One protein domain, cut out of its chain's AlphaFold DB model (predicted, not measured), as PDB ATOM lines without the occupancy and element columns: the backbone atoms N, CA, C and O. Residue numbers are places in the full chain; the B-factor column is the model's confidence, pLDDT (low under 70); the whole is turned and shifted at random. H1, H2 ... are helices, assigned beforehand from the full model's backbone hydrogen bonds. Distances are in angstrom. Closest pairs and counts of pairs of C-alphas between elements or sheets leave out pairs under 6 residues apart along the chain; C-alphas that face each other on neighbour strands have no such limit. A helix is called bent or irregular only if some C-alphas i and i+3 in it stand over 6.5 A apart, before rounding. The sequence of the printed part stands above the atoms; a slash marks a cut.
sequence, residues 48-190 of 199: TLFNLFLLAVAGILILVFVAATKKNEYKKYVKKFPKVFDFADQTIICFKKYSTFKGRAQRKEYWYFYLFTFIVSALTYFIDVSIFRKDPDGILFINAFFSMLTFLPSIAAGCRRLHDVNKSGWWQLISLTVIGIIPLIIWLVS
ATOM      1  N   THR A  48     198.100 190.585 209.748       74.50
ATOM      2  CA  THR A  48     198.709 189.251 209.702       74.50
ATOM      3  C   THR A  48     200.039 189.308 208.934       74.50
ATOM      4  O   THR A  48     200.162 190.080 207.982       74.50
ATOM      5  N   LEU A  49     201.016 188.448 209.257       76.81
ATOM      6  CA  LEU A  49     202.250 188.259 208.459       76.81
ATOM      7  C   LEU A  49     201.963 188.095 206.953       76.81
ATOM      8  O   LEU A  49     202.723 188.563 206.108       76.81
ATOM      9  N   PHE A  50     200.826 187.484 206.620       77.69
ATOM     10  CA  PHE A  50     200.316 187.356 205.259       77.69
ATOM     11  C   PHE A  50     200.041 188.708 204.572       77.69
ATOM     12  O   PHE A  50     200.365 188.876 203.401       77.69
ATOM     13  N   ASN A  51     199.516 189.701 205.293       77.12
ATOM     14  CA  ASN A  51     199.246 191.038 204.755       77.12
ATOM     15  C   ASN A  51     200.553 191.780 204.473       77.12
ATOM     16  O   ASN A  51     200.689 192.422 203.434       77.12
ATOM     17  N   LEU A  52     201.532 191.652 205.377       80.56
ATOM     18  CA  LEU A  52     202.870 192.195 205.166       80.56
ATOM     19  C   LEU A  52     203.527 191.562 203.932       80.56
ATOM     20  O   LEU A  52     204.108 192.274 203.116       80.56
ATOM     21  N   PHE A  53     203.381 190.245 203.761       86.31
ATOM     22  CA  PHE A  53     203.846 189.541 202.569       86.31
ATOM     23  C   PHE A  53     203.161 190.052 201.291       86.31
ATOM     24  O   PHE A  53     203.850 190.367 200.323       86.31
ATOM     25  N   LEU A  54     201.833 190.209 201.287       82.31
ATOM     26  CA  LEU A  54     201.098 190.742 200.134       82.31
ATOM     27  C   LEU A  54     201.538 192.164 199.761       82.31
ATOM     28  O   LEU A  54     201.744 192.452 198.581       82.31
ATOM     29  N   LEU A  55     201.726 193.040 200.751       82.56
ATOM     30  CA  LEU A  55     202.214 194.402 200.525       82.56
ATOM     31  C   LEU A  55     203.664 194.416 200.031       82.56
ATOM     32  O   LEU A  55     203.992 195.207 199.149       82.56
ATOM     33  N   ALA A  56     204.517 193.521 200.535       86.12
ATOM     34  CA  ALA A  56     205.883 193.368 200.045       86.12
ATOM     35  C   ALA A  56     205.906 192.894 198.584       86.12
ATOM     36  O   ALA A  56     206.621 193.472 197.767       86.12
ATOM     37  N   VAL A  57     205.085 191.902 198.222       85.38
ATOM     38  CA  VAL A  57     204.947 191.426 196.835       85.38
ATOM     39  C   VAL A  57     204.443 192.545 195.922       85.38
ATOM     40  O   VAL A  57     205.023 192.767 194.859       85.38
ATOM     41  N   ALA A  58     203.418 193.291 196.343       83.50
ATOM     42  CA  ALA A  58     202.909 194.437 195.591       83.50
ATOM     43  C   ALA A  58     203.975 195.536 195.428       83.50
ATOM     44  O   ALA A  58     204.169 196.048 194.326       83.50
ATOM     45  N   GLY A  59     204.721 195.852 196.491       83.69
ATOM     46  CA  GLY A  59     205.815 196.824 196.465       83.69
ATOM     47  C   GLY A  59     206.958 196.406 195.541       83.69
ATOM     48  O   GLY A  59     207.418 197.214 194.735       83.69
ATOM     49  N   ILE A  60     207.376 195.137 195.583       84.75
ATOM     50  CA  ILE A  60     208.379 194.577 194.664       84.75
ATOM     51  C   ILE A  60     207.884 194.675 193.221       84.75
ATOM     52  O   ILE A  60     208.636 195.085 192.339       84.75
ATOM     53  N   LEU A  61     206.616 194.349 192.970       83.00
ATOM     54  CA  LEU A  61     206.024 194.414 191.637       83.00
ATOM     55  C   LEU A  61     205.994 195.854 191.099       83.00
ATOM     56  O   LEU A  61     206.358 196.078 189.942       83.00
ATOM     57  N   ILE A  62     205.661 196.836 191.941       81.75
ATOM     58  CA  ILE A  62     205.720 198.265 191.595       81.75
ATOM     59  C   ILE A  62     207.165 198.705 191.336       81.75
ATOM     60  O   ILE A  62     207.423 199.368 190.336       81.75
ATOM     61  N   LEU A  63     208.120 198.316 192.183       80.44
ATOM     62  CA  LEU A  63     209.535 198.657 192.000       80.44
ATOM     63  C   LEU A  63     210.099 198.078 190.701       80.44
ATOM     64  O   LEU A  63     210.798 198.783 189.975       80.44
ATOM     65  N   VAL A  64     209.763 196.829 190.373       77.31
ATOM     66  CA  VAL A  64     210.140 196.195 189.101       77.31
ATOM     67  C   VAL A  64     209.524 196.950 187.925       77.31
ATOM     68  O   VAL A  64     210.219 197.222 186.946       77.31
ATOM     69  N   PHE A  65     208.251 197.335 188.028       76.12
ATOM     70  CA  PHE A  65     207.574 198.113 186.993       76.12
ATOM     71  C   PHE A  65     208.232 199.487 186.792       76.12
ATOM     72  O   PHE A  65     208.566 199.849 185.664       76.12
ATOM     73  N   VAL A  66     208.511 200.219 187.877       77.56
ATOM     74  CA  VAL A  66     209.213 201.513 187.848       77.56
ATOM     75  C   VAL A  66     210.624 201.360 187.276       77.56
ATOM     76  O   VAL A  66     211.012 202.133 186.400       77.56
ATOM     77  N   ALA A  67     211.380 200.342 187.689       71.62
ATOM     78  CA  ALA A  67     212.714 200.070 187.156       71.62
ATOM     79  C   ALA A  67     212.678 199.778 185.647       71.62
ATOM     80  O   ALA A  67     213.521 200.274 184.899       71.62
ATOM     81  N   ALA A  68     211.666 199.045 185.184       68.94
ATOM     82  CA  ALA A  68     211.477 198.754 183.771       68.94
ATOM     83  C   ALA A  68     211.097 200.008 182.946       68.94
ATOM     84  O   ALA A  68     211.396 200.070 181.751       68.94
ATOM     85  N   THR A  69     210.536 201.065 183.556       69.94
ATOM     86  CA  THR A  69     210.335 202.349 182.851       69.94
ATOM     87  C   THR A  69     211.649 203.079 182.523       69.94
ATOM     88  O   THR A  69     211.714 203.783 181.507       69.94
ATOM     89  N   LYS A  70     212.725 202.869 183.303       69.25
ATOM     90  CA  LYS A  70     214.072 203.421 183.054       69.25
ATOM     91  C   LYS A  70     214.802 202.629 181.960       69.25
ATOM     92  O   LYS A  70     215.776 201.912 182.191       69.25
ATOM     93  N   LYS A  71     214.333 202.807 180.722       62.06
ATOM     94  CA  LYS A  71     214.710 202.023 179.532       62.06
ATOM     95  C   LYS A  71     216.220 202.001 179.198       62.06
ATOM     96  O   LYS A  71     216.673 201.077 178.524       62.06
ATOM     97  N   ASN A  72     217.000 202.986 179.655       57.97
ATOM     98  CA  ASN A  72     218.410 203.142 179.271       57.97
ATOM     99  C   ASN A  72     219.413 202.438 180.205       57.97
ATOM    100  O   ASN A  72     220.435 201.965 179.719       57.97
ATOM    101  N   GLU A  73     219.123 202.288 181.502       63.59
ATOM    102  CA  GLU A  73     220.045 201.648 182.464       63.59
ATOM    103  C   GLU A  73     219.774 200.141 182.623       63.59
ATOM    104  O   GLU A  73     220.701 199.341 182.770       63.59
ATOM    105  N   TYR A  74     218.505 199.720 182.533       60.28
ATOM    106  CA  TYR A  74     218.114 198.333 182.819       60.28
ATOM    107  C   TYR A  74     218.543 197.332 181.728       60.28
ATOM    108  O   TYR A  74     218.774 196.162 182.032       60.28
ATOM    109  N   LYS A  75     218.749 197.786 180.477       60.56
ATOM    110  CA  LYS A  75     219.142 196.951 179.319       60.56
ATOM    111  C   LYS A  75     220.388 196.090 179.584       60.56
ATOM    112  O   LYS A  75     220.510 195.005 179.018       60.56
ATOM    113  N   LYS A  76     221.288 196.546 180.466       64.94
ATOM    114  CA  LYS A  76     222.495 195.815 180.896       64.94
ATOM    115  C   LYS A  76     222.170 194.560 181.724       64.94
ATOM    116  O   LYS A  76     222.844 193.546 181.573       64.94
ATOM    117  N   TYR A  77     221.119 194.598 182.542       61.34
ATOM    118  CA  TYR A  77     220.679 193.496 183.413       61.34
ATOM    119  C   TYR A  77     219.733 192.507 182.703       61.34
ATOM    120  O   TYR A  77     219.573 191.364 183.132       61.34
ATOM    121  N   VAL A  78     219.149 192.923 181.574       60.31
ATOM    122  CA  VAL A  78     218.117 192.189 180.815       60.31
ATOM    123  C   VAL A  78     218.642 190.941 180.098       60.31
ATOM    124  O   VAL A  78     217.894 189.985 179.884       60.31
ATOM    125  N   LYS A  79     219.944 190.895 179.779       63.47
ATOM    126  CA  LYS A  79     220.569 189.773 179.047       63.47
ATOM    127  C   LYS A  79     220.402 188.416 179.745       63.47
ATOM    128  O   LYS A  79     220.430 187.390 179.075       63.47
ATOM    129  N   LYS A  80     220.228 188.408 181.072       69.75
ATOM    130  CA  LYS A  80     220.182 187.188 181.891       69.75
ATOM    131  C   LYS A  80     218.811 186.492 181.897       69.75
ATOM    132  O   LYS A  80     218.773 185.280 182.077       69.75
ATOM    133  N   PHE A  81     217.700 187.206 181.663       66.75
ATOM    134  CA  PHE A  81     216.336 186.635 181.723       66.75
ATOM    135  C   PHE A  81     215.384 187.197 180.648       66.75
ATOM    136  O   PHE A  81     214.382 187.839 180.972       66.75
ATOM    137  N   PRO A  82     215.629 186.937 179.353       69.12
ATOM    138  CA  PRO A  82     214.964 187.640 178.250       69.12
ATOM    139  C   PRO A  82     213.429 187.534 178.247       69.12
ATOM    140  O   PRO A  82     212.758 188.464 177.815       69.12
ATOM    141  N   LYS A  83     212.850 186.435 178.752       71.25
ATOM    142  CA  LYS A  83     211.390 186.222 178.744       71.25
ATOM    143  C   LYS A  83     210.632 187.110 179.741       71.25
ATOM    144  O   LYS A  83     209.569 187.618 179.402       71.25
ATOM    145  N   VAL A  84     211.164 187.296 180.951       66.75
ATOM    146  CA  VAL A  84     210.516 188.114 181.998       66.75
ATOM    147  C   VAL A  84     210.588 189.597 181.633       66.75
ATOM    148  O   VAL A  84     209.637 190.343 181.844       66.75
ATOM    149  N   PHE A  85     211.692 190.015 181.015       67.88
ATOM    150  CA  PHE A  85     211.843 191.384 180.536       67.88
ATOM    151  C   PHE A  85     210.995 191.671 179.289       67.88
ATOM    152  O   PHE A  85     210.409 192.745 179.223       67.88
ATOM    153  N   ASP A  86     210.817 190.707 178.370       77.81
ATOM    154  CA  ASP A  86     209.847 190.838 177.263       77.81
ATOM    155  C   ASP A  86     208.429 191.071 177.821       77.81
ATOM    156  O   ASP A  86     207.711 191.942 177.348       77.81
ATOM    157  N   PHE A  87     208.036 190.378 178.893       79.50
ATOM    158  CA  PHE A  87     206.746 190.616 179.552       79.50
ATOM    159  C   PHE A  87     206.583 192.057 180.073       79.50
ATOM    160  O   PHE A  87     205.585 192.722 179.768       79.50
ATOM    161  N   ALA A  88     207.566 192.558 180.824       76.38
ATOM    162  CA  ALA A  88     207.528 193.912 181.378       76.38
ATOM    163  C   ALA A  88     207.562 194.990 180.279       76.38
ATOM    164  O   ALA A  88     206.768 195.932 180.310       76.38
ATOM    165  N   ASP A  89     208.417 194.821 179.268       78.00
ATOM    166  CA  ASP A  89     208.584 195.773 178.167       78.00
ATOM    167  C   ASP A  89     207.297 195.960 177.369       78.00
ATOM    168  O   ASP A  89     206.880 197.090 177.103       78.00
ATOM    169  N   GLN A  90     206.638 194.859 177.007       81.31
ATOM    170  CA  GLN A  90     205.387 194.900 176.252       81.31
ATOM    171  C   GLN A  90     204.254 195.528 177.069       81.31
ATOM    172  O   GLN A  90     203.466 196.314 176.541       81.31
ATOM    173  N   THR A  91     204.214 195.250 178.373       80.25
ATOM    174  CA  THR A  91     203.254 195.871 179.293       80.25
ATOM    175  C   THR A  91     203.464 197.388 179.352       80.25
ATOM    176  O   THR A  91     202.506 198.155 179.238       80.25
ATOM    177  N   ILE A  92     204.717 197.851 179.424       78.94
ATOM    178  CA  ILE A  92     205.058 199.281 179.407       78.94
ATOM    179  C   ILE A  92     204.711 199.930 178.068       78.94
ATOM    180  O   ILE A  92     204.222 201.057 178.048       78.94
ATOM    181  N   ILE A  93     204.949 199.251 176.943       79.62
ATOM    182  CA  ILE A  93     204.553 199.750 175.616       79.62
ATOM    183  C   ILE A  93     203.037 199.970 175.565       79.62
ATOM    184  O   ILE A  93     202.597 201.004 175.056       79.62
ATOM    185  N   CYS A  94     202.256 199.057 176.146       79.88
ATOM    186  CA  CYS A  94     200.809 199.209 176.240       79.88
ATOM    187  C   CYS A  94     200.421 200.440 177.078       79.88
ATOM    188  O   CYS A  94     199.660 201.281 176.597       79.88
ATOM    189  N   PHE A  95     201.007 200.607 178.271       77.56
ATOM    190  CA  PHE A  95     200.775 201.786 179.117       77.56
ATOM    191  C   PHE A  95     201.278 203.096 178.493       77.56
ATOM    192  O   PHE A  95     200.706 204.146 178.745       77.56
ATOM    193  N   LYS A  96     202.305 203.077 177.639       78.69
ATOM    194  CA  LYS A  96     202.704 204.270 176.869       78.69
ATOM    195  C   LYS A  96     201.664 204.653 175.820       78.69
ATOM    196  O   LYS A  96     201.493 205.831 175.530       78.69
ATOM    197  N   LYS A  97     200.953 203.666 175.275       78.94
ATOM    198  CA  LYS A  97     199.840 203.834 174.333       78.94
ATOM    199  C   LYS A  97     198.485 203.818 175.055       78.94
ATOM    200  O   LYS A  97     197.505 203.298 174.517       78.94
ATOM    201  N   TYR A  98     198.439 204.379 176.267       64.62
ATOM    202  CA  TYR A  98     197.296 204.321 177.186       64.62
ATOM    203  C   TYR A  98     195.968 204.750 176.548       64.62
ATOM    204  O   TYR A  98     194.958 204.074 176.714       64.62
ATOM    205  N   SER A  99     195.975 205.846 175.782       73.88
ATOM    206  CA  SER A  99     194.790 206.417 175.120       73.88
ATOM    207  C   SER A  99     194.865 206.371 173.590       73.88
ATOM    208  O   SER A  99     194.091 207.030 172.894       73.88
ATOM    209  N   THR A 100     195.809 205.615 173.026       78.75
ATOM    210  CA  THR A 100     195.962 205.534 171.573       78.75
ATOM    211  C   THR A 100     195.079 204.421 171.021       78.75
ATOM    212  O   THR A 100     195.423 203.243 171.084       78.75
ATOM    213  N   PHE A 101     193.938 204.800 170.446       76.00
ATOM    214  CA  PHE A 101     193.006 203.870 169.789       76.00
ATOM    215  C   PHE A 101     193.402 203.525 168.346       76.00
ATOM    216  O   PHE A 101     192.854 202.597 167.753       76.00
ATOM    217  N   LYS A 102     194.351 204.274 167.774       75.12
ATOM    218  CA  LYS A 102     194.837 204.087 166.404       75.12
ATOM    219  C   LYS A 102     196.093 203.219 166.369       75.12
ATOM    220  O   LYS A 102     196.944 203.294 167.254       75.12
ATOM    221  N   GLY A 103     196.225 202.439 165.302       74.75
ATOM    222  CA  GLY A 103     197.399 201.614 165.041       74.75
ATOM    223  C   GLY A 103     197.280 200.170 165.525       74.75
ATOM    224  O   GLY A 103     196.222 199.704 165.940       74.75
ATOM    225  N   ARG A 104     198.411 199.468 165.425       73.25
ATOM    226  CA  ARG A 104     198.528 198.012 165.570       73.25
ATOM    227  C   ARG A 104     199.097 197.621 166.936       73.25
ATOM    228  O   ARG A 104     199.964 198.330 167.469       73.25
ATOM    229  N   ALA A 105     198.629 196.509 167.502       78.31
ATOM    230  CA  ALA A 105     199.086 195.971 168.783       78.31
ATOM    231  C   ALA A 105     199.460 194.492 168.642       78.31
ATOM    232  O   ALA A 105     198.625 193.618 168.402       78.31
ATOM    233  N   GLN A 106     200.738 194.185 168.856       80.31
ATOM    234  CA  GLN A 106     201.207 192.807 168.755       80.31
ATOM    235  C   GLN A 106     200.462 191.905 169.749       80.31
ATOM    236  O   GLN A 106     200.130 192.310 170.860       80.31
ATOM    237  N   ARG A 107     200.248 190.634 169.388       82.31
ATOM    238  CA  ARG A 107     199.585 189.649 170.268       82.31
ATOM    239  C   ARG A 107     200.204 189.599 171.669       82.31
ATOM    240  O   ARG A 107     199.478 189.523 172.651       82.31
ATOM    241  N   LYS A 108     201.538 189.662 171.742       83.50
ATOM    242  CA  LYS A 108     202.284 189.691 173.005       83.50
ATOM    243  C   LYS A 108     201.959 190.931 173.838       83.50
ATOM    244  O   LYS A 108     201.753 190.795 175.033       83.50
ATOM    245  N   GLU A 109     201.853 192.101 173.203       83.50
ATOM    246  CA  GLU A 109     201.475 193.364 173.853       83.50
ATOM    247  C   GLU A 109     200.126 193.234 174.567       83.50
ATOM    248  O   GLU A 109     200.027 193.542 175.752       83.50
ATOM    249  N   TYR A 110     199.117 192.689 173.878       85.56
ATOM    250  CA  TYR A 110     197.783 192.490 174.447       85.56
ATOM    251  C   TYR A 110     197.771 191.457 175.587       85.56
ATOM    252  O   TYR A 110     197.287 191.744 176.681       85.56
ATOM    253  N   TRP A 111     198.316 190.259 175.355       87.50
ATOM    254  CA  TRP A 111     198.238 189.164 176.329       87.50
ATOM    255  C   TRP A 111     199.095 189.404 177.574       87.50
ATOM    256  O   TRP A 111     198.676 189.042 178.671       87.50
ATOM    257  N   TYR A 112     200.261 190.037 177.436       85.69
ATOM    258  CA  TYR A 112     201.090 190.384 178.591       85.69
ATOM    259  C   TYR A 112     200.455 191.502 179.421       85.69
ATOM    260  O   TYR A 112     200.413 191.383 180.643       85.69
ATOM    261  N   PHE A 113     199.855 192.513 178.784       86.69
ATOM    262  CA  PHE A 113     199.080 193.531 179.495       86.69
ATOM    263  C   PHE A 113     197.869 192.939 180.235       86.69
ATOM    264  O   PHE A 113     197.620 193.288 181.393       86.69
ATOM    265  N   TYR A 114     197.138 192.021 179.596       87.06
ATOM    266  CA  TYR A 114     195.995 191.348 180.217       87.06
ATOM    267  C   TYR A 114     196.427 190.513 181.429       87.06
ATOM    268  O   TYR A 114     195.845 190.637 182.506       87.06
ATOM    269  N   LEU A 115     197.496 189.723 181.287       87.56
ATOM    270  CA  LEU A 115     198.043 188.915 182.377       87.56
ATOM    271  C   LEU A 115     198.564 189.784 183.532       87.56
ATOM    272  O   LEU A 115     198.310 189.470 184.692       87.56
ATOM    273  N   PHE A 116     199.248 190.891 183.233       87.00
ATOM    274  CA  PHE A 116     199.691 191.856 184.243       87.00
ATOM    275  C   PHE A 116     198.507 192.429 185.028       87.00
ATOM    276  O   PHE A 116     198.496 192.382 186.257       87.00
ATOM    277  N   THR A 117     197.488 192.915 184.319       87.81
ATOM    278  CA  THR A 117     196.277 193.480 184.929       87.81
ATOM    279  C   THR A 117     195.553 192.440 185.786       87.81
ATOM    280  O   THR A 117     195.124 192.760 186.893       87.81
ATOM    281  N   PHE A 118     195.484 191.185 185.335       88.50
ATOM    282  CA  PHE A 118     194.902 190.084 186.105       88.50
ATOM    283  C   PHE A 118     195.660 189.822 187.416       88.50
ATOM    284  O   PHE A 118     195.040 189.748 188.475       88.50
ATOM    285  N   ILE A 119     196.995 189.742 187.369       88.31
ATOM    286  CA  ILE A 119     197.830 189.515 188.560       88.31
ATOM    287  C   ILE A 119     197.677 190.665 189.562       88.31
ATOM    288  O   ILE A 119     197.478 190.423 190.751       88.31
ATOM    289  N   VAL A 120     197.742 191.916 189.099       87.44
ATOM    290  CA  VAL A 120     197.611 193.086 189.984       87.44
ATOM    291  C   VAL A 120     196.191 193.202 190.543       87.44
ATOM    292  O   VAL A 120     196.023 193.532 191.718       87.44
ATOM    293  N   SER A 121     195.167 192.867 189.756       86.94
ATOM    294  CA  SER A 121     193.783 192.824 190.237       86.94
ATOM    295  C   SER A 121     193.603 191.758 191.324       86.94
ATOM    296  O   SER A 121     193.062 192.049 192.387       86.94
ATOM    297  N   ALA A 122     194.155 190.557 191.135       87.12
ATOM    298  CA  ALA A 122     194.128 189.516 192.161       87.12
ATOM    299  C   ALA A 122     194.857 189.957 193.444       87.12
ATOM    300  O   ALA A 122     194.322 189.803 194.540       87.12
ATOM    301  N   LEU A 123     196.048 190.558 193.324       87.06
ATOM    302  CA  LEU A 123     196.800 191.072 194.476       87.06
ATOM    303  C   LEU A 123     196.026 192.161 195.229       87.06
ATOM    304  O   LEU A 123     195.914 192.085 196.450       87.06
ATOM    305  N   THR A 124     195.470 193.147 194.521       85.44
ATOM    306  CA  THR A 124     194.684 194.229 195.143       85.44
ATOM    307  C   THR A 124     193.417 193.698 195.807       85.44
ATOM    308  O   THR A 124     193.108 194.123 196.914       85.44
ATOM    309  N   TYR A 125     192.752 192.702 195.213       85.62
ATOM    310  CA  TYR A 125     191.628 192.003 195.835       85.62
ATOM    311  C   TYR A 125     192.024 191.321 197.152       85.62
ATOM    312  O   TYR A 125     191.370 191.521 198.175       85.62
ATOM    313  N   PHE A 126     193.115 190.544 197.166       83.75
ATOM    314  CA  PHE A 126     193.571 189.888 198.395       83.75
ATOM    315  C   PHE A 126     193.992 190.894 199.468       83.75
ATOM    316  O   PHE A 126     193.734 190.657 200.649       83.75
ATOM    317  N   ILE A 127     194.609 192.010 199.077       82.62
ATOM    318  CA  ILE A 127     194.951 193.111 199.985       82.62
ATOM    319  C   ILE A 127     193.675 193.710 200.581       82.62
ATOM    320  O   ILE A 127     193.585 193.827 201.805       82.62
ATOM    321  N   ASP A 128     192.670 194.008 199.754       80.88
ATOM    322  CA  ASP A 128     191.408 194.585 200.212       80.88
ATOM    323  C   ASP A 128     190.686 193.653 201.194       80.88
ATOM    324  O   ASP A 128     190.346 194.059 202.307       80.88
ATOM    325  N   VAL A 129     190.531 192.374 200.838       78.88
ATOM    326  CA  VAL A 129     189.888 191.374 201.710       78.88
ATOM    327  C   VAL A 129     190.675 191.156 203.002       78.88
ATOM    328  O   VAL A 129     190.080 190.881 204.044       78.88
ATOM    329  N   SER A 130     192.002 191.269 202.970       76.25
ATOM    330  CA  SER A 130     192.834 191.035 204.155       76.25
ATOM    331  C   SER A 130     192.891 192.235 205.104       76.25
ATOM    332  O   SER A 130     193.055 192.043 206.310       76.25
ATOM    333  N   ILE A 131     192.749 193.462 204.590       74.19
ATOM    334  CA  ILE A 131     192.822 194.706 205.374       74.19
ATOM    335  C   ILE A 131     191.429 195.165 205.832       74.19
ATOM    336  O   ILE A 131     191.247 195.471 207.015       74.19
ATOM    337  N   PHE A 132     190.440 195.164 204.934       70.88
ATOM    338  CA  PHE A 132     189.102 195.737 205.156       70.88
ATOM    339  C   PHE A 132     188.051 194.723 205.634       70.88
ATOM    340  O   PHE A 132     186.878 195.060 205.757       70.88
ATOM    341  N   ARG A 133     188.459 193.499 206.005       66.94
ATOM    342  CA  ARG A 133     187.594 192.376 206.442       66.94
ATOM    343  C   ARG A 133     186.624 192.663 207.602       66.94
ATOM    344  O   ARG A 133     185.888 191.768 208.012       66.94
ATOM    345  N   LYS A 134     186.685 193.848 208.213       57.72
ATOM    346  CA  LYS A 134     185.906 194.209 209.404       57.72
ATOM    347  C   LYS A 134     184.518 194.752 209.084       57.72
ATOM    348  O   LYS A 134     183.654 194.635 209.952       57.72
ATOM    349  N   ASP A 135     184.308 195.268 207.878       63.50
ATOM    350  CA  ASP A 135     183.044 195.887 207.500       63.50
ATOM    351  C   ASP A 135     182.321 194.994 206.479       63.50
ATOM    352  O   ASP A 135     182.882 194.709 205.419       63.50
ATOM    353  N   PRO A 136     181.096 194.512 206.771       61.59
ATOM    354  CA  PRO A 136     180.303 193.733 205.814       61.59
ATOM    355  C   PRO A 136     179.944 194.538 204.553       61.59
ATOM    356  O   PRO A 136     179.705 193.942 203.508       61.59
ATOM    357  N   ASP A 137     180.003 195.871 204.638       65.00
ATOM    358  CA  ASP A 137     179.817 196.816 203.530       65.00
ATOM    359  C   ASP A 137     181.153 197.320 202.952       65.00
ATOM    360  O   ASP A 137     181.181 198.306 202.215       65.00
ATOM    361  N   GLY A 138     182.279 196.696 203.320       63.72
ATOM    362  CA  GLY A 138     183.617 197.085 202.886       63.72
ATOM    363  C   GLY A 138     183.765 196.977 201.371       63.72
ATOM    364  O   GLY A 138     184.112 195.924 200.838       63.72
ATOM    365  N   ILE A 139     183.496 198.077 200.672       65.38
ATOM    366  CA  ILE A 139     183.734 198.216 199.237       65.38
ATOM    367  C   ILE A 139     185.232 197.991 198.993       65.38
ATOM    368  O   ILE A 139     186.076 198.517 199.718       65.38
ATOM    369  N   LEU A 140     185.571 197.202 197.971       75.19
ATOM    370  CA  LEU A 140     186.947 196.922 197.550       75.19
ATOM    371  C   LEU A 140     187.577 198.177 196.918       75.19
ATOM    372  O   LEU A 140     187.734 198.260 195.699       75.19
ATOM    373  N   PHE A 141     187.843 199.208 197.721       79.56
ATOM    374  CA  PHE A 141     188.219 200.536 197.234       79.56
ATOM    375  C   PHE A 141     189.496 200.509 196.390       79.56
ATOM    376  O   PHE A 141     189.549 201.164 195.345       79.56
ATOM    377  N   ILE A 142     190.511 199.739 196.799       80.38
ATOM    378  CA  ILE A 142     191.791 199.675 196.083       80.38
ATOM    379  C   ILE A 142     191.599 198.947 194.751       80.38
ATOM    380  O   ILE A 142     192.045 199.434 193.707       80.38
ATOM    381  N   ASN A 143     190.903 197.809 194.760       84.69
ATOM    382  CA  ASN A 143     190.631 197.043 193.550       84.69
ATOM    383  C   ASN A 143     189.718 197.800 192.571       84.69
ATOM    384  O   ASN A 143     189.977 197.795 191.364       84.69
ATOM    385  N   ALA A 144     188.696 198.499 193.066       84.06
ATOM    386  CA  ALA A 144     187.797 199.312 192.249       84.06
ATOM    387  C   ALA A 144     188.550 200.467 191.575       84.06
ATOM    388  O   ALA A 144     188.411 200.677 190.367       84.06
ATOM    389  N   PHE A 145     189.407 201.167 192.324       86.19
ATOM    390  CA  PHE A 145     190.233 202.243 191.779       86.19
ATOM    391  C   PHE A 145     191.205 201.730 190.708       86.19
ATOM    392  O   PHE A 145     191.313 202.308 189.624       86.19
ATOM    393  N   PHE A 146     191.866 200.599 190.971       87.06
ATOM    394  CA  PHE A 146     192.753 199.964 189.999       87.06
ATOM    395  C   PHE A 146     192.008 199.516 188.731       87.06
ATOM    396  O   PHE A 146     192.492 199.719 187.613       87.06
ATOM    397  N   SER A 147     190.813 198.948 188.890       85.44
ATOM    398  CA  SER A 147     189.964 198.525 187.772       85.44
ATOM    399  C   SER A 147     189.544 199.715 186.915       85.44
ATOM    400  O   SER A 147     189.624 199.646 185.692       85.44
ATOM    401  N   MET A 148     189.188 200.842 187.533       86.88
ATOM    402  CA  MET A 148     188.846 202.071 186.815       86.88
ATOM    403  C   MET A 148     190.045 202.636 186.035       86.88
ATOM    404  O   MET A 148     189.897 203.034 184.879       86.88
ATOM    405  N   LEU A 149     191.244 202.613 186.625       86.44
ATOM    406  CA  LEU A 149     192.470 203.068 185.963       86.44
ATOM    407  C   LEU A 149     192.873 202.156 184.790       86.44
ATOM    408  O   LEU A 149     193.359 202.621 183.765       86.44
ATOM    409  N   THR A 150     192.665 200.847 184.908       85.94
ATOM    410  CA  THR A 150     193.017 199.884 183.849       85.94
ATOM    411  C   THR A 150     191.910 199.666 182.819       85.94
ATOM    412  O   THR A 150     192.168 199.102 181.753       85.94
ATOM    413  N   PHE A 151     190.703 200.171 183.068       87.19
ATOM    414  CA  PHE A 151     189.566 200.050 182.160       87.19
ATOM    415  C   PHE A 151     189.836 200.696 180.796       87.19
ATOM    416  O   PHE A 151     189.709 200.052 179.752       87.19
ATOM    417  N   LEU A 152     190.291 201.951 180.798       87.88
ATOM    418  CA  LEU A 152     190.557 202.699 179.570       87.88
ATOM    419  C   LEU A 152     191.657 202.065 178.689       87.88
ATOM    420  O   LEU A 152     191.395 201.841 177.501       87.88
ATOM    421  N   PRO A 153     192.849 201.708 179.214       86.12
ATOM    422  CA  PRO A 153     193.874 201.051 178.408       86.12
ATOM    423  C   PRO A 153     193.458 199.645 177.964       86.12
ATOM    424  O   PRO A 153     193.875 199.221 176.889       86.12
ATOM    425  N   SER A 154     192.605 198.939 178.720       85.69
ATOM    426  CA  SER A 154     192.068 197.631 178.308       85.69
ATOM    427  C   SER A 154     191.213 197.740 177.048       85.69
ATOM    428  O   SER A 154     191.406 196.969 176.102       85.69
ATOM    429  N   ILE A 155     190.338 198.748 176.986       88.50
ATOM    430  CA  ILE A 155     189.533 199.037 175.791       88.50
ATOM    431  C   ILE A 155     190.442 199.467 174.636       88.50
ATOM    432  O   ILE A 155     190.342 198.925 173.532       88.50
ATOM    433  N   ALA A 156     191.375 200.392 174.881       87.38
ATOM    434  CA  ALA A 156     192.290 200.882 173.850       87.38
ATOM    435  C   ALA A 156     193.159 199.759 173.253       87.38
ATOM    436  O   ALA A 156     193.316 199.676 172.031       87.38
ATOM    437  N   ALA A 157     193.694 198.870 174.093       87.25
ATOM    438  CA  ALA A 157     194.491 197.723 173.668       87.25
ATOM    439  C   ALA A 157     193.658 196.717 172.864       87.25
ATOM    440  O   ALA A 157     194.105 196.248 171.813       87.25
ATOM    441  N   GLY A 158     192.433 196.425 173.306       86.69
ATOM    442  CA  GLY A 158     191.531 195.566 172.548       86.69
ATOM    443  C   GLY A 158     191.171 196.166 171.183       86.69
ATOM    444  O   GLY A 158     191.090 195.428 170.205       86.69
ATOM    445  N   CYS A 159     190.996 197.492 171.076       88.31
ATOM    446  CA  CYS A 159     190.612 198.154 169.826       88.31
ATOM    447  C   CYS A 159     191.732 198.013 168.802       88.31
ATOM    448  O   CYS A 159     191.494 197.544 167.692       88.31
ATOM    449  N   ARG A 160     192.973 198.302 169.213       87.56
ATOM    450  CA  ARG A 160     194.168 198.103 168.378       87.56
ATOM    451  C   ARG A 160     194.318 196.648 167.931       87.56
ATOM    452  O   ARG A 160     194.670 196.375 166.787       87.56
ATOM    453  N   ARG A 161     194.003 195.700 168.815       87.50
ATOM    454  CA  ARG A 161     194.100 194.274 168.503       87.50
ATOM    455  C   ARG A 161     193.015 193.791 167.536       87.50
ATOM    456  O   ARG A 161     193.306 192.962 166.678       87.50
ATOM    457  N   LEU A 162     191.793 194.302 167.662       87.56
ATOM    458  CA  LEU A 162     190.697 194.055 166.720       87.56
ATOM    459  C   LEU A 162     190.994 194.674 165.352       87.56
ATOM    460  O   LEU A 162     190.802 194.006 164.333       87.56
ATOM    461  N   HIS A 163     191.561 195.883 165.336       86.88
ATOM    462  CA  HIS A 163     192.032 196.512 164.107       86.88
ATOM    463  C   HIS A 163     193.069 195.625 163.401       86.88
ATOM    464  O   HIS A 163     192.972 195.459 162.193       86.88
ATOM    465  N   ASP A 164     193.974 194.947 164.116       84.56
ATOM    466  CA  ASP A 164     194.933 194.005 163.501       84.56
ATOM    467  C   ASP A 164     194.304 192.783 162.811       84.56
ATOM    468  O   ASP A 164     194.969 192.100 162.025       84.56
ATOM    469  N   VAL A 165     193.042 192.473 163.111       87.19
ATOM    470  CA  VAL A 165     192.269 191.385 162.483       87.19
ATOM    471  C   VAL A 165     191.236 191.952 161.496       87.19
ATOM    472  O   VAL A 165     190.319 191.254 161.069       87.19
ATOM    473  N   ASN A 166     191.391 193.222 161.101       85.69
ATOM    474  CA  ASN A 166     190.507 193.934 160.175       85.69
ATOM    475  C   ASN A 166     189.044 193.979 160.668       85.69
ATOM    476  O   ASN A 166     188.090 193.883 159.893       85.69
ATOM    477  N   LYS A 167     188.864 194.083 161.993       85.69
ATOM    478  CA  LYS A 167     187.570 194.260 162.665       85.69
ATOM    479  C   LYS A 167     187.540 195.617 163.355       85.69
ATOM    480  O   LYS A 167     188.555 196.063 163.875       85.69
ATOM    481  N   SER A 168     186.379 196.263 163.398       87.25
ATOM    482  CA  SER A 168     186.211 197.523 164.130       87.25
ATOM    483  C   SER A 168     186.329 197.315 165.647       87.25
ATOM    484  O   SER A 168     185.916 196.282 166.175       87.25
ATOM    485  N   GLY A 169     186.843 198.314 166.375       83.62
ATOM    486  CA  GLY A 169     186.927 198.271 167.845       83.62
ATOM    487  C   GLY A 169     185.574 198.089 168.556       83.62
ATOM    488  O   GLY A 169     185.522 197.542 169.653       83.62
ATOM    489  N   TRP A 170     184.468 198.449 167.898       86.38
ATOM    490  CA  TRP A 170     183.094 198.261 168.387       86.38
ATOM    491  C   TRP A 170     182.708 196.802 168.628       86.38
ATOM    492  O   TRP A 170     181.844 196.524 169.459       86.38
ATOM    493  N   TRP A 171     183.396 195.856 167.986       87.12
ATOM    494  CA  TRP A 171     183.237 194.433 168.274       87.12
ATOM    495  C   TRP A 171     183.665 194.051 169.694       87.12
ATOM    496  O   TRP A 171     183.483 192.911 170.077       87.12
ATOM    497  N   GLN A 172     184.190 194.952 170.522       86.31
ATOM    498  CA  GLN A 172     184.325 194.647 171.947       86.31
ATOM    499  C   GLN A 172     182.983 194.524 172.669       86.31
ATOM    500  O   GLN A 172     182.882 193.768 173.633       86.31
ATOM    501  N   LEU A 173     181.943 195.220 172.199       88.62
ATOM    502  CA  LEU A 173     180.644 195.257 172.874       88.62
ATOM    503  C   LEU A 173     179.928 193.906 172.873       88.62
ATOM    504  O   LEU A 173     179.119 193.655 173.760       88.62
ATOM    505  N   ILE A 174     180.265 192.998 171.950       89.00
ATOM    506  CA  ILE A 174     179.702 191.642 171.974       89.00
ATOM    507  C   ILE A 174     180.141 190.848 173.214       89.00
ATOM    508  O   ILE A 174     179.504 189.856 173.545       89.00
ATOM    509  N   SER A 175     181.166 191.289 173.955       86.00
ATOM    510  CA  SER A 175     181.484 190.700 175.265       86.00
ATOM    511  C   SER A 175     180.346 190.849 176.286       86.00
ATOM    512  O   SER A 175     180.215 189.995 177.160       86.00
ATOM    513  N   LEU A 176     179.484 191.866 176.149       87.44
ATOM    514  CA  LEU A 176     178.367 192.119 177.068       87.44
ATOM    515  C   LEU A 176     177.253 191.072 176.968       87.44
ATOM    516  O   LEU A 176     176.519 190.868 177.928       87.44
ATOM    517  N   THR A 177     177.127 190.382 175.831       89.38
ATOM    518  CA  THR A 177     176.098 189.347 175.638       89.38
ATOM    519  C   THR A 177     176.502 187.992 176.216       89.38
ATOM    520  O   THR A 177     175.738 187.037 176.091       89.38
ATOM    521  N   VAL A 178     177.695 187.895 176.829       87.75
ATOM    522  CA  VAL A 178     178.353 186.680 177.354       87.75
ATOM    523  C   VAL A 178     178.699 185.657 176.263       87.75
ATOM    524  O   VAL A 178     179.840 185.209 176.168       87.75
ATOM    525  N   ILE A 179     177.766 185.355 175.364       89.56
ATOM    526  CA  ILE A 179     177.934 184.479 174.197       89.56
ATOM    527  C   ILE A 179     179.001 185.036 173.243       89.56
ATOM    528  O   ILE A 179     179.807 184.283 172.695       89.56
ATOM    529  N   GLY A 180     179.061 186.361 173.075       85.75
ATOM    530  CA  GLY A 180     180.039 187.011 172.205       85.75
ATOM    531  C   GLY A 180     181.477 187.021 172.741       85.75
ATOM    532  O   GLY A 180     182.387 187.405 172.007       85.75
ATOM    533  N   ILE A 181     181.727 186.553 173.969       88.44
ATOM    534  CA  ILE A 181     183.091 186.453 174.515       88.44
ATOM    535  C   ILE A 181     183.923 185.443 173.716       88.44
ATOM    536  O   ILE A 181     185.083 185.709 173.406       88.44
ATOM    537  N   ILE A 182     183.331 184.311 173.327       89.50
ATOM    538  CA  ILE A 182     184.026 183.244 172.589       89.50
ATOM    539  C   ILE A 182     184.593 183.752 171.248       89.50
ATOM    540  O   ILE A 182     185.812 183.682 171.061       89.50
ATOM    541  N   PRO A 183     183.785 184.299 170.312       88.81
ATOM    542  CA  PRO A 183     184.308 184.811 169.043       88.81
ATOM    543  C   PRO A 183     185.291 185.973 169.230       88.81
ATOM    544  O   PRO A 183     186.272 186.077 168.493       88.81
ATOM    545  N   LEU A 184     185.086 186.807 170.251       88.25
ATOM    546  CA  LEU A 184     185.987 187.907 170.577       88.25
ATOM    547  C   LEU A 184     187.371 187.390 170.995       88.25
ATOM    548  O   LEU A 184     188.380 187.862 170.467       88.25
ATOM    549  N   ILE A 185     187.442 186.375 171.863       88.19
ATOM    550  CA  ILE A 185     188.710 185.731 172.240       88.19
ATOM    551  C   ILE A 185     189.391 185.126 171.008       88.19
ATOM    552  O   ILE A 185     190.595 185.319 170.824       88.19
ATOM    553  N   ILE A 186     188.640 184.454 170.129       88.38
ATOM    554  CA  ILE A 186     189.193 183.885 168.889       88.38
ATOM    555  C   ILE A 186     189.880 184.978 168.062       88.38
ATOM    556  O   ILE A 186     191.020 184.791 167.627       88.38
ATOM    557  N   TRP A 187     189.257 186.145 167.885       88.12
ATOM    558  CA  TRP A 187     189.878 187.265 167.170       88.12
ATOM    559  C   TRP A 187     191.096 187.832 167.907       88.12
ATOM    560  O   TRP A 187     192.142 188.038 167.286       88.12
ATOM    561  N   LEU A 188     191.038 187.990 169.229       86.50
ATOM    562  CA  LEU A 188     192.182 188.456 170.021       86.50
ATOM    563  C   LEU A 188     193.391 187.504 169.939       86.50
ATOM    564  O   LEU A 188     194.542 187.964 169.946       86.50
ATOM    565  N   VAL A 189     193.165 186.197 169.780       87.56
ATOM    566  CA  VAL A 189     194.222 185.182 169.601       87.56
ATOM    567  C   VAL A 189     194.658 185.037 168.134       87.56
ATOM    568  O   VAL A 189     195.814 184.700 167.880       87.56
ATOM    569  N   SER A 190     193.801 185.334 167.153       84.75
ATOM    570  CA  SER A 190     194.026 185.096 165.706       84.75
ATOM    571  C   SER A 190     195.256 185.795 165.112       84.75
ATOM    572  O   SER A 190     195.824 186.697 165.719       84.75
TER     573      SER A 190
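AT A GLANCE: This is residues 48 to 190 of the 199 residues of the protein "Putative membrane protein" of alpha proteobacterium HIMB114 (UniProt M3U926). The model is a flat, all-helix frame: the long helix H4 and the bent helix H5 run side by side in opposite ways as a helical hairpin, and H1 meets H4 near the end of H4 and spreads from it as a narrow V. H3 crosses between the far end of H1 and the first part of H4, closing a triangle, while the hairpin of H6 and H7 packs on H5b. The printed part has 143 residues, with seven named helices in the order H1 to H7 and no named strand. It is only just compact, close to loose, with a radius of gyration of the C-alphas of 17.3 A and spans of 50 by 46 by 22 A.

HOW THE PARTS SIT: With residues 51 to 58 alone, H1, residues 49 to 69, touches H4, residues 107 to 131, at a shallow tilt of 31 degrees, opposite ways; the closest C-alphas, of Asn 51 and Ser 130, are 6.4 A apart. H2, residues 75 to 78, is close to but not clearly touching H3, residues 82 to 96, with C-alphas 78 and 85 at 6.3 A. H3 touches H1 about perpendicular at 77 degrees, closest at C-alphas 88 and 68, 6.7 A. It touches residues 108 to 116 of H4 at 85 degrees, about perpendicular, closest at C-alphas 91 and 113, 4.8 A. H5, residues 141 to 163, was assigned as one helix by its hydrogen bonds but is bent: C-alphas 149 and 152 are 6.7 A apart, with arms H5a, 141 to 149, and H5b, 152 to 163. H4 and H5a form a helical hairpin at a shallow tilt of 18 degrees, with closest C-alphas 124 and 143 at 5.2 A. H6, residues 169 to 177, touches H5b, closest at C-alphas 169 and 159, 4.2 A. H6 and H7, residues 181 to 189, form a helical hairpin, closest at C-alphas 175 and 181, 4.6 A. Every O i to N i+4 pair is within hydrogen-bond range in H1, H3, H4, H5a, H5b and H7; H6 has 0 of 5, but 5 of 6 O i to N i+3 pairs, and H2 is too short for an i+4 pair.

IN THESE COORDINATES: H1 begins at C-alpha 49 (202.250, 188.259, 208.459) and is 30.3 A long. H3 is 20.7 A and H4 36.1 A; H7 ends at C-alpha 189 (194.222, 185.182, 169.601).

THE WHOLE: The C-alphas farthest apart, of Thr 48 and Asn 166, are 50.4 A apart. The printed part has no cut, and no link is long. Residues 68 to 82, 84 to 85, 98 and 133 to 139 have pLDDT under 70.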